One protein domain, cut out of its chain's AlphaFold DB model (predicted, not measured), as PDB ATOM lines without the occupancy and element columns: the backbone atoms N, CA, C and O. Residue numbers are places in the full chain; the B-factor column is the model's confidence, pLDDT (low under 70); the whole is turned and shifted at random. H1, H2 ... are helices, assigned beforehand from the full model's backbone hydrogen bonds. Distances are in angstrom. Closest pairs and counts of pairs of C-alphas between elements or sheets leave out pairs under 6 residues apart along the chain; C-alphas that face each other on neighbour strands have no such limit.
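Overview. This is residues 94 to 114 and 128 to 166 of the 251 residues of an uncharacterized protein of Prunus dulcis (UniProt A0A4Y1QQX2). H1 runs over the joint between H2 and H3, two helices that splay out to either side of it, in a loose, flat arrangement with few contacts. Residues 128 to 137 of H2 stick out free. The printed part has 60 residues with three named helices, H1, H2, H3 in chain order, and no named strand; the class is all helix. The whole is loose, with a radius of gyration of the C-alphas of 13.4 A and spans of 42 by 31 by 15 A.

Arrangement. H1, residues 95 to 111, and H2, residues 128 to 144, are close but not clearly touching; their closest C-alphas, of Ala 105 and Gly 142, are 7.0 A apart. They run opposite ways at a steep tilt of 65 degrees. H1 and H3, residues 150 to 162, are near each other, with 9 pairs of C-alphas within 10 A. H2 and H3 are apart. In H1, H2 and H3 every O i to N i+4 pair is within hydrogen-bond range.

Along the chain. H1 starts at C-alpha 95 (186.906, 162.219, 250.739) and is 24.5 A long. H2 is 24.4 A long. H3, 18.2 A, ends at C-alpha 162 (193.344, 186.091, 273.276).

Size, cuts and confidence. Residues 115 to 127 are not printed, and C-alphas 114 and 128 are 23.2 A apart across the cut. The link from H2 to H3 is tight. Residues 114, 128 and 129 are under pLDDT 70.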
ATOM      1  N   SER A  94     187.833 166.255 248.096       81.62
ATOM      2  CA  SER A  94     188.241 164.855 248.235       81.62
ATOM      3  C   SER A  94     187.656 164.241 249.515       81.62
ATOM      4  O   SER A  94     187.551 164.895 250.553       81.62
ATOM      5  N   ARG A  95     187.352 162.935 249.522       82.62
ATOM      6  CA  ARG A  95     186.906 162.219 250.739       82.62
ATOM      7  C   ARG A  95     187.832 162.466 251.941       82.62
ATOM      8  O   ARG A  95     187.370 162.571 253.078       82.62
ATOM      9  N   ASN A  96     189.142 162.550 251.702       90.31
ATOM     10  CA  ASN A  96     190.130 162.807 252.753       90.31
ATOM     11  C   ASN A  96     190.097 164.253 253.251       90.31
ATOM     12  O   ASN A  96     190.266 164.493 254.444       90.31
ATOM     13  N   GLU A  97     189.843 165.202 252.361       79.62
ATOM     14  CA  GLU A  97     189.632 166.605 252.697       79.62
ATOM     15  C   GLU A  97     188.373 166.764 253.550       79.62
ATOM     16  O   GLU A  97     188.442 167.304 254.654       79.62
ATOM     17  N   LEU A  98     187.267 166.132 253.151       80.62
ATOM     18  CA  LEU A  98     186.035 166.101 253.934       80.62
ATOM     19  C   LEU A  98     186.250 165.522 255.340       80.62
ATOM     20  O   LEU A  98     185.739 166.045 256.329       80.62
ATOM     21  N   LYS A  99     187.061 164.463 255.449       88.88
ATOM     22  CA  LYS A  99     187.447 163.859 256.731       88.88
ATOM     23  C   LYS A  99     188.293 164.809 257.586       88.88
ATOM     24  O   LYS A  99     188.144 164.799 258.808       88.88
ATOM     25  N   ARG A 100     189.166 165.623 256.980       87.56
ATOM     26  CA  ARG A 100     189.941 166.662 257.683       87.56
ATOM     27  C   ARG A 100     189.043 167.805 258.153       87.56
ATOM     28  O   ARG A 100     189.163 168.200 259.308       87.56
ATOM     29  N   HIS A 101     188.118 168.285 257.318       80.31
ATOM     30  CA  HIS A 101     187.129 169.300 257.703       80.31
ATOM     31  C   HIS A 101     186.224 168.814 258.837       80.31
ATOM     32  O   HIS A 101     186.090 169.506 259.836       80.31
ATOM     33  N   ALA A 102     185.701 167.587 258.760       79.56
ATOM     34  CA  ALA A 102     184.889 167.018 259.836       79.56
ATOM     35  C   ALA A 102     185.667 166.922 261.162       79.56
ATOM     36  O   ALA A 102     185.138 167.235 262.222       79.56
ATOM     37  N   ARG A 103     186.946 166.527 261.114       86.50
ATOM     38  CA  ARG A 103     187.810 166.485 262.307       86.50
ATOM     39  C   ARG A 103     188.124 167.874 262.863       86.50
ATOM     40  O   ARG A 103     188.233 168.001 264.077       86.50
ATOM     41  N   ARG A 104     188.284 168.886 262.003       81.31
ATOM     42  CA  ARG A 104     188.442 170.295 262.404       81.31
ATOM     43  C   ARG A 104     187.185 170.816 263.089       81.31
ATOM     44  O   ARG A 104     187.276 171.254 264.225       81.31
ATOM     45  N   ALA A 105     186.025 170.622 262.469       81.94
ATOM     46  CA  ALA A 105     184.738 171.028 263.024       81.94
ATOM     47  C   ALA A 105     184.461 170.401 264.403       81.94
ATOM     48  O   ALA A 105     183.979 171.083 265.300       81.94
ATOM     49  N   VAL A 106     184.817 169.126 264.614       82.56
ATOM     50  CA  VAL A 106     184.698 168.481 265.938       82.56
ATOM     51  C   VAL A 106     185.598 169.145 266.981       82.56
ATOM     52  O   VAL A 106     185.168 169.324 268.116       82.56
ATOM     53  N   ARG A 107     186.828 169.520 266.612       82.94
ATOM     54  CA  ARG A 107     187.741 170.233 267.519       82.94
ATOM     55  C   ARG A 107     187.226 171.632 267.847       82.94
ATOM     56  O   ARG A 107     187.197 171.985 269.014       82.94
ATOM     57  N   TRP A 108     186.735 172.375 266.858       82.69
ATOM     58  CA  TRP A 108     186.106 173.677 267.095       82.69
ATOM     59  C   TRP A 108     184.892 173.568 268.018       82.69
ATOM     60  O   TRP A 108     184.767 174.345 268.952       82.69
ATOM     61  N   ALA A 109     184.041 172.557 267.835       78.50
ATOM     62  CA  ALA A 109     182.901 172.333 268.721       78.50
ATOM     63  C   ALA A 109     183.313 172.013 270.173       78.50
ATOM     64  O   ALA A 109     182.581 172.348 271.101       78.50
ATOM     65  N   MET A 110     184.464 171.364 270.380       81.00
ATOM     66  CA  MET A 110     185.021 171.135 271.718       81.00
ATOM     67  C   MET A 110     185.572 172.424 272.332       81.00
ATOM     68  O   MET A 110     185.336 172.669 273.508       81.00
ATOM     69  N   ASP A 111     186.258 173.241 271.534       78.56
ATOM     70  CA  ASP A 111     186.891 174.486 271.974       78.56
ATOM     71  C   ASP A 111     185.888 175.614 272.250       78.56
ATOM     72  O   ASP A 111     186.135 176.456 273.108       78.56
ATOM     73  N   LEU A 112     184.763 175.630 271.530       74.38
ATOM     74  CA  LEU A 112     183.657 176.572 271.735       74.38
ATOM     75  C   LEU A 112     182.734 176.153 272.890       74.38
ATOM     76  O   LEU A 112     181.952 176.965 273.380       74.38
ATOM     77  N   SER A 113     182.787 174.889 273.324       73.88
ATOM     78  CA  SER A 113     182.031 174.446 274.492       73.88
ATOM     79  C   SER A 113     182.712 174.971 275.756       73.88
ATOM     80  O   SER A 113     183.892 174.678 275.958       73.88
ATOM     81  N   PRO A 114     181.992 175.642 276.674       62.41
ATOM     82  CA  PRO A 114     182.532 175.898 278.001       62.41
ATOM     83  C   PRO A 114     182.927 174.558 278.632       62.41
ATOM     84  O   PRO A 114     182.196 173.564 278.514       62.41
ATOM     85  N   PRO A 128     166.739 159.921 274.261       61.59
ATOM     86  CA  PRO A 128     166.865 159.639 272.830       61.59
ATOM     87  C   PRO A 128     166.486 160.827 271.939       61.59
ATOM     88  O   PRO A 128     167.155 161.058 270.937       61.59
ATOM     89  N   ASP A 129     165.486 161.597 272.367       60.53
ATOM     90  CA  ASP A 129     164.961 162.774 271.682       60.53
ATOM     91  C   ASP A 129     165.866 164.011 271.822       60.53
ATOM     92  O   ASP A 129     166.273 164.607 270.832       60.53
ATOM     93  N   VAL A 130     166.340 164.321 273.035       71.81
ATOM     94  CA  VAL A 130     167.317 165.407 273.260       71.81
ATOM     95  C   VAL A 130     168.638 165.121 272.539       71.81
ATOM     96  O   VAL A 130     169.272 166.017 271.987       71.81
ATOM     97  N   ARG A 131     169.050 163.849 272.490       77.56
ATOM     98  CA  ARG A 131     170.222 163.406 271.730       77.56
ATOM     99  C   ARG A 131     170.012 163.571 270.226       77.56
ATOM    100  O   ARG A 131     170.954 163.946 269.536       77.56
ATOM    101  N   GLU A 132     168.813 163.294 269.724       72.25
ATOM    102  CA  GLU A 132     168.463 163.458 268.313       72.25
ATOM    103  C   GLU A 132     168.360 164.940 267.924       72.25
ATOM    104  O   GLU A 132     168.910 165.331 266.895       72.25
ATOM    105  N   GLY A 133     167.783 165.787 268.782       78.31
ATOM    106  CA  GLY A 133     167.768 167.242 268.623       78.31
ATOM    107  C   GLY A 133     169.179 167.830 268.598       78.31
ATOM    108  O   GLY A 133     169.554 168.508 267.642       78.31
ATOM    109  N   LYS A 134     170.023 167.462 269.570       80.12
ATOM    110  CA  LYS A 134     171.425 167.905 269.620       80.12
ATOM    111  C   LYS A 134     172.233 167.394 268.419       80.12
ATOM    112  O   LYS A 134     173.054 168.116 267.862       80.12
ATOM    113  N   ARG A 135     171.964 166.167 267.948       82.62
ATOM    114  CA  ARG A 135     172.566 165.612 266.721       82.62
ATOM    115  C   ARG A 135     172.162 166.404 265.474       82.62
ATOM    116  O   ARG A 135     173.009 166.618 264.610       82.62
ATOM    117  N   ARG A 136     170.903 166.843 265.376       81.69
ATOM    118  CA  ARG A 136     170.401 167.677 264.269       81.69
ATOM    119  C   ARG A 136     170.988 169.083 264.305       81.69
ATOM    120  O   ARG A 136     171.423 169.556 263.262       81.69
ATOM    121  N   GLN A 137     171.102 169.686 265.487       88.69
ATOM    122  CA  GLN A 137     171.768 170.980 265.678       88.69
ATOM    123  C   GLN A 137     173.227 170.927 265.229       88.69
ATOM    124  O   GLN A 137     173.644 171.728 264.399       88.69
ATOM    125  N   PHE A 138     173.992 169.931 265.682       78.81
ATOM    126  CA  PHE A 138     175.377 169.774 265.237       78.81
ATOM    127  C   PHE A 138     175.496 169.512 263.735       78.81
ATOM    128  O   PHE A 138     176.480 169.916 263.121       78.81
ATOM    129  N   ASN A 139     174.506 168.857 263.127       87.50
ATOM    130  CA  ASN A 139     174.495 168.647 261.684       87.50
ATOM    131  C   ASN A 139     174.171 169.938 260.914       87.50
ATOM    132  O   ASN A 139     174.794 170.196 259.890       87.50
ATOM    133  N   TYR A 140     173.248 170.761 261.420       85.00
ATOM    134  CA  TYR A 140     172.930 172.078 260.865       85.00
ATOM    135  C   TYR A 140     174.132 173.026 260.958       85.00
ATOM    136  O   TYR A 140     174.608 173.519 259.937       85.00
ATOM    137  N   ILE A 141     174.713 173.160 262.153       80.06
ATOM    138  CA  ILE A 141     175.940 173.936 262.391       80.06
ATOM    139  C   ILE A 141     177.073 173.407 261.501       80.06
ATOM    140  O   ILE A 141     177.774 174.167 260.842       80.06
ATOM    141  N   GLY A 142     177.226 172.085 261.411       85.00
ATOM    142  CA  GLY A 142     178.229 171.451 260.562       85.00
ATOM    143  C   GLY A 142     177.982 171.590 259.056       85.00
ATOM    144  O   GLY A 142     178.916 171.339 258.296       85.00
ATOM    145  N   LYS A 143     176.771 171.941 258.604       85.25
ATOM    146  CA  LYS A 143     176.492 172.321 257.210       85.25
ATOM    147  C   LYS A 143     176.940 173.764 256.975       85.25
ATOM    148  O   LYS A 143     177.695 173.996 256.042       85.25
ATOM    149  N   MET A 144     176.566 174.670 257.876       79.25
ATOM    150  CA  MET A 144     176.909 176.095 257.828       79.25
ATOM    151  C   MET A 144     178.430 176.335 257.880       79.25
ATOM    152  O   MET A 144     178.986 177.081 257.087       79.25
ATOM    153  N   LEU A 145     179.150 175.602 258.736       81.50
ATOM    154  CA  LEU A 145     180.608 175.726 258.890       81.50
ATOM    155  C   LEU A 145     181.439 175.058 257.774       81.50
ATOM    156  O   LEU A 145     182.665 175.023 257.863       81.50
ATOM    157  N   ARG A 146     180.823 174.461 256.743       77.06
ATOM    158  CA  ARG A 146     181.568 173.876 255.602       77.06
ATOM    159  C   ARG A 146     181.938 174.890 254.531       77.06
ATOM    160  O   ARG A 146     182.836 174.596 253.734       77.06
ATOM    161  N   GLU A 147     181.207 175.993 254.494       75.75
ATOM    162  CA  GLU A 147     181.355 177.082 253.530       75.75
ATOM    163  C   GLU A 147     182.314 178.159 254.054       75.75
ATOM    164  O   GLU A 147     182.960 178.832 253.263       75.75
ATOM    165  N   VAL A 148     182.496 178.238 255.377       79.12
ATOM    166  CA  VAL A 148     183.438 179.157 256.028       79.12
ATOM    167  C   VAL A 148     184.890 178.736 255.772       79.12
ATOM    168  O   VAL A 148     185.256 177.563 255.938       79.12
ATOM    169  N   GLU A 149     185.730 179.702 255.395       78.75
ATOM    170  CA  GLU A 149     187.168 179.509 255.214       78.75
ATOM    171  C   GLU A 149     187.825 179.077 256.538       78.75
ATOM    172  O   GLU A 149     187.614 179.702 257.582       78.75
ATOM    173  N   PRO A 150     188.616 177.990 256.541       75.50
ATOM    174  CA  PRO A 150     189.150 177.450 257.783       75.50
ATOM    175  C   PRO A 150     190.139 178.379 258.486       75.50
ATOM    176  O   PRO A 150     190.184 178.372 259.714       75.50
ATOM    177  N   ASP A 151     190.890 179.170 257.726       80.12
ATOM    178  CA  ASP A 151     191.926 180.049 258.262       80.12
ATOM    179  C   ASP A 151     191.300 181.284 258.934       80.12
ATOM    180  O   ASP A 151     191.749 181.693 260.006       80.12
ATOM    181  N   LEU A 152     190.181 181.791 258.394       84.31
ATOM    182  CA  LEU A 152     189.353 182.830 259.015       84.31
ATOM    183  C   LEU A 152     188.749 182.358 260.345       84.31
ATOM    184  O   LEU A 152     188.826 183.063 261.350       84.31
ATOM    185  N   MET A 153     188.184 181.146 260.376       85.19
ATOM    186  CA  MET A 153     187.592 180.584 261.595       85.19
ATOM    187  C   MET A 153     188.649 180.342 262.683       85.19
ATOM    188  O   MET A 153     188.416 180.651 263.852       85.19
ATOM    189  N   ASP A 154     189.823 179.819 262.316       84.88
ATOM    190  CA  ASP A 154     190.933 179.615 263.253       84.88
ATOM    191  C   ASP A 154     191.477 180.959 263.781       84.88
ATOM    192  O   ASP A 154     191.750 181.082 264.980       84.88
ATOM    193  N   ALA A 155     191.572 181.986 262.930       85.75
ATOM    194  CA  ALA A 155     191.971 183.334 263.333       85.75
ATOM    195  C   ALA A 155     190.950 183.993 264.279       85.75
ATOM    196  O   ALA A 155     191.359 184.613 265.264       85.75
ATOM    197  N   LEU A 156     189.649 183.805 264.028       84.38
ATOM    198  CA  LEU A 156     188.552 184.289 264.874       84.38
ATOM    199  C   LEU A 156     188.546 183.598 266.248       84.38
ATOM    200  O   LEU A 156     188.431 184.255 267.283       84.38
ATOM    201  N   ILE A 157     188.730 182.275 266.285       86.06
ATOM    202  CA  ILE A 157     188.831 181.506 267.537       86.06
ATOM    203  C   ILE A 157     190.056 181.939 268.356       86.06
ATOM    204  O   ILE A 157     189.985 182.011 269.579       86.06
ATOM    205  N   GLN A 158     191.191 182.222 267.715       88.69
ATOM    206  CA  GLN A 158     192.374 182.722 268.423       88.69
ATOM    207  C   GLN A 158     192.155 184.138 268.955       88.69
ATOM    208  O   GLN A 158     192.361 184.370 270.137       88.69
ATOM    209  N   ALA A 159     191.651 185.053 268.127       85.25
ATOM    210  CA  ALA A 159     191.386 186.428 268.542       85.25
ATOM    211  C   ALA A 159     190.382 186.512 269.709       85.25
ATOM    212  O   ALA A 159     190.546 187.329 270.606       85.25
ATOM    213  N   THR A 160     189.382 185.625 269.748       82.56
ATOM    214  CA  THR A 160     188.443 185.526 270.880       82.56
ATOM    215  C   THR A 160     189.062 184.900 272.133       82.56
ATOM    216  O   THR A 160     188.754 185.340 273.236       82.56
ATOM    217  N   LYS A 161     189.952 183.905 271.998       90.06
ATOM    218  CA  LYS A 161     190.697 183.322 273.135       90.06
ATOM    219  C   LYS A 161     191.699 184.306 273.739       90.06
ATOM    220  O   LYS A 161     191.855 184.329 274.958       90.06
ATOM    221  N   ASP A 162     192.336 185.104 272.892       84.38
ATOM    222  CA  ASP A 162     193.344 186.091 273.276       84.38
ATOM    223  C   ASP A 162     192.708 187.451 273.649       84.38
ATOM    224  O   ASP A 162     193.387 188.330 274.171       84.38
ATOM    225  N   SER A 163     191.385 187.606 273.465       81.44
ATOM    226  CA  SER A 163     190.631 188.862 273.638       81.44
ATOM    227  C   SER A 163     191.206 190.031 272.820       81.44
ATOM    228  O   SER A 163     191.134 191.193 273.228       81.44
ATOM    229  N   ASP A 164     191.768 189.725 271.651       81.44
ATOM    230  CA  ASP A 164     192.387 190.686 270.743       81.44
ATOM    231  C   ASP A 164     191.310 191.409 269.916       81.44
ATOM    232  O   ASP A 164     191.056 191.079 268.753       81.44
ATOM    233  N   GLU A 165     190.669 192.421 270.504       79.19
ATOM    234  CA  GLU A 165     189.572 193.171 269.867       79.19
ATOM    235  C   GLU A 165     189.974 193.809 268.529       79.19
ATOM    236  O   GLU A 165     189.205 193.783 267.572       79.19
ATOM    237  N   SER A 166     191.211 194.300 268.404       78.31
ATOM    238  CA  SER A 166     191.721 194.861 267.144       78.31
ATOM    239  C   SER A 166     191.828 193.817 266.030       78.31
ATOM    240  O   SER A 166     191.631 194.131 264.858       78.31
TER     241      SER A 166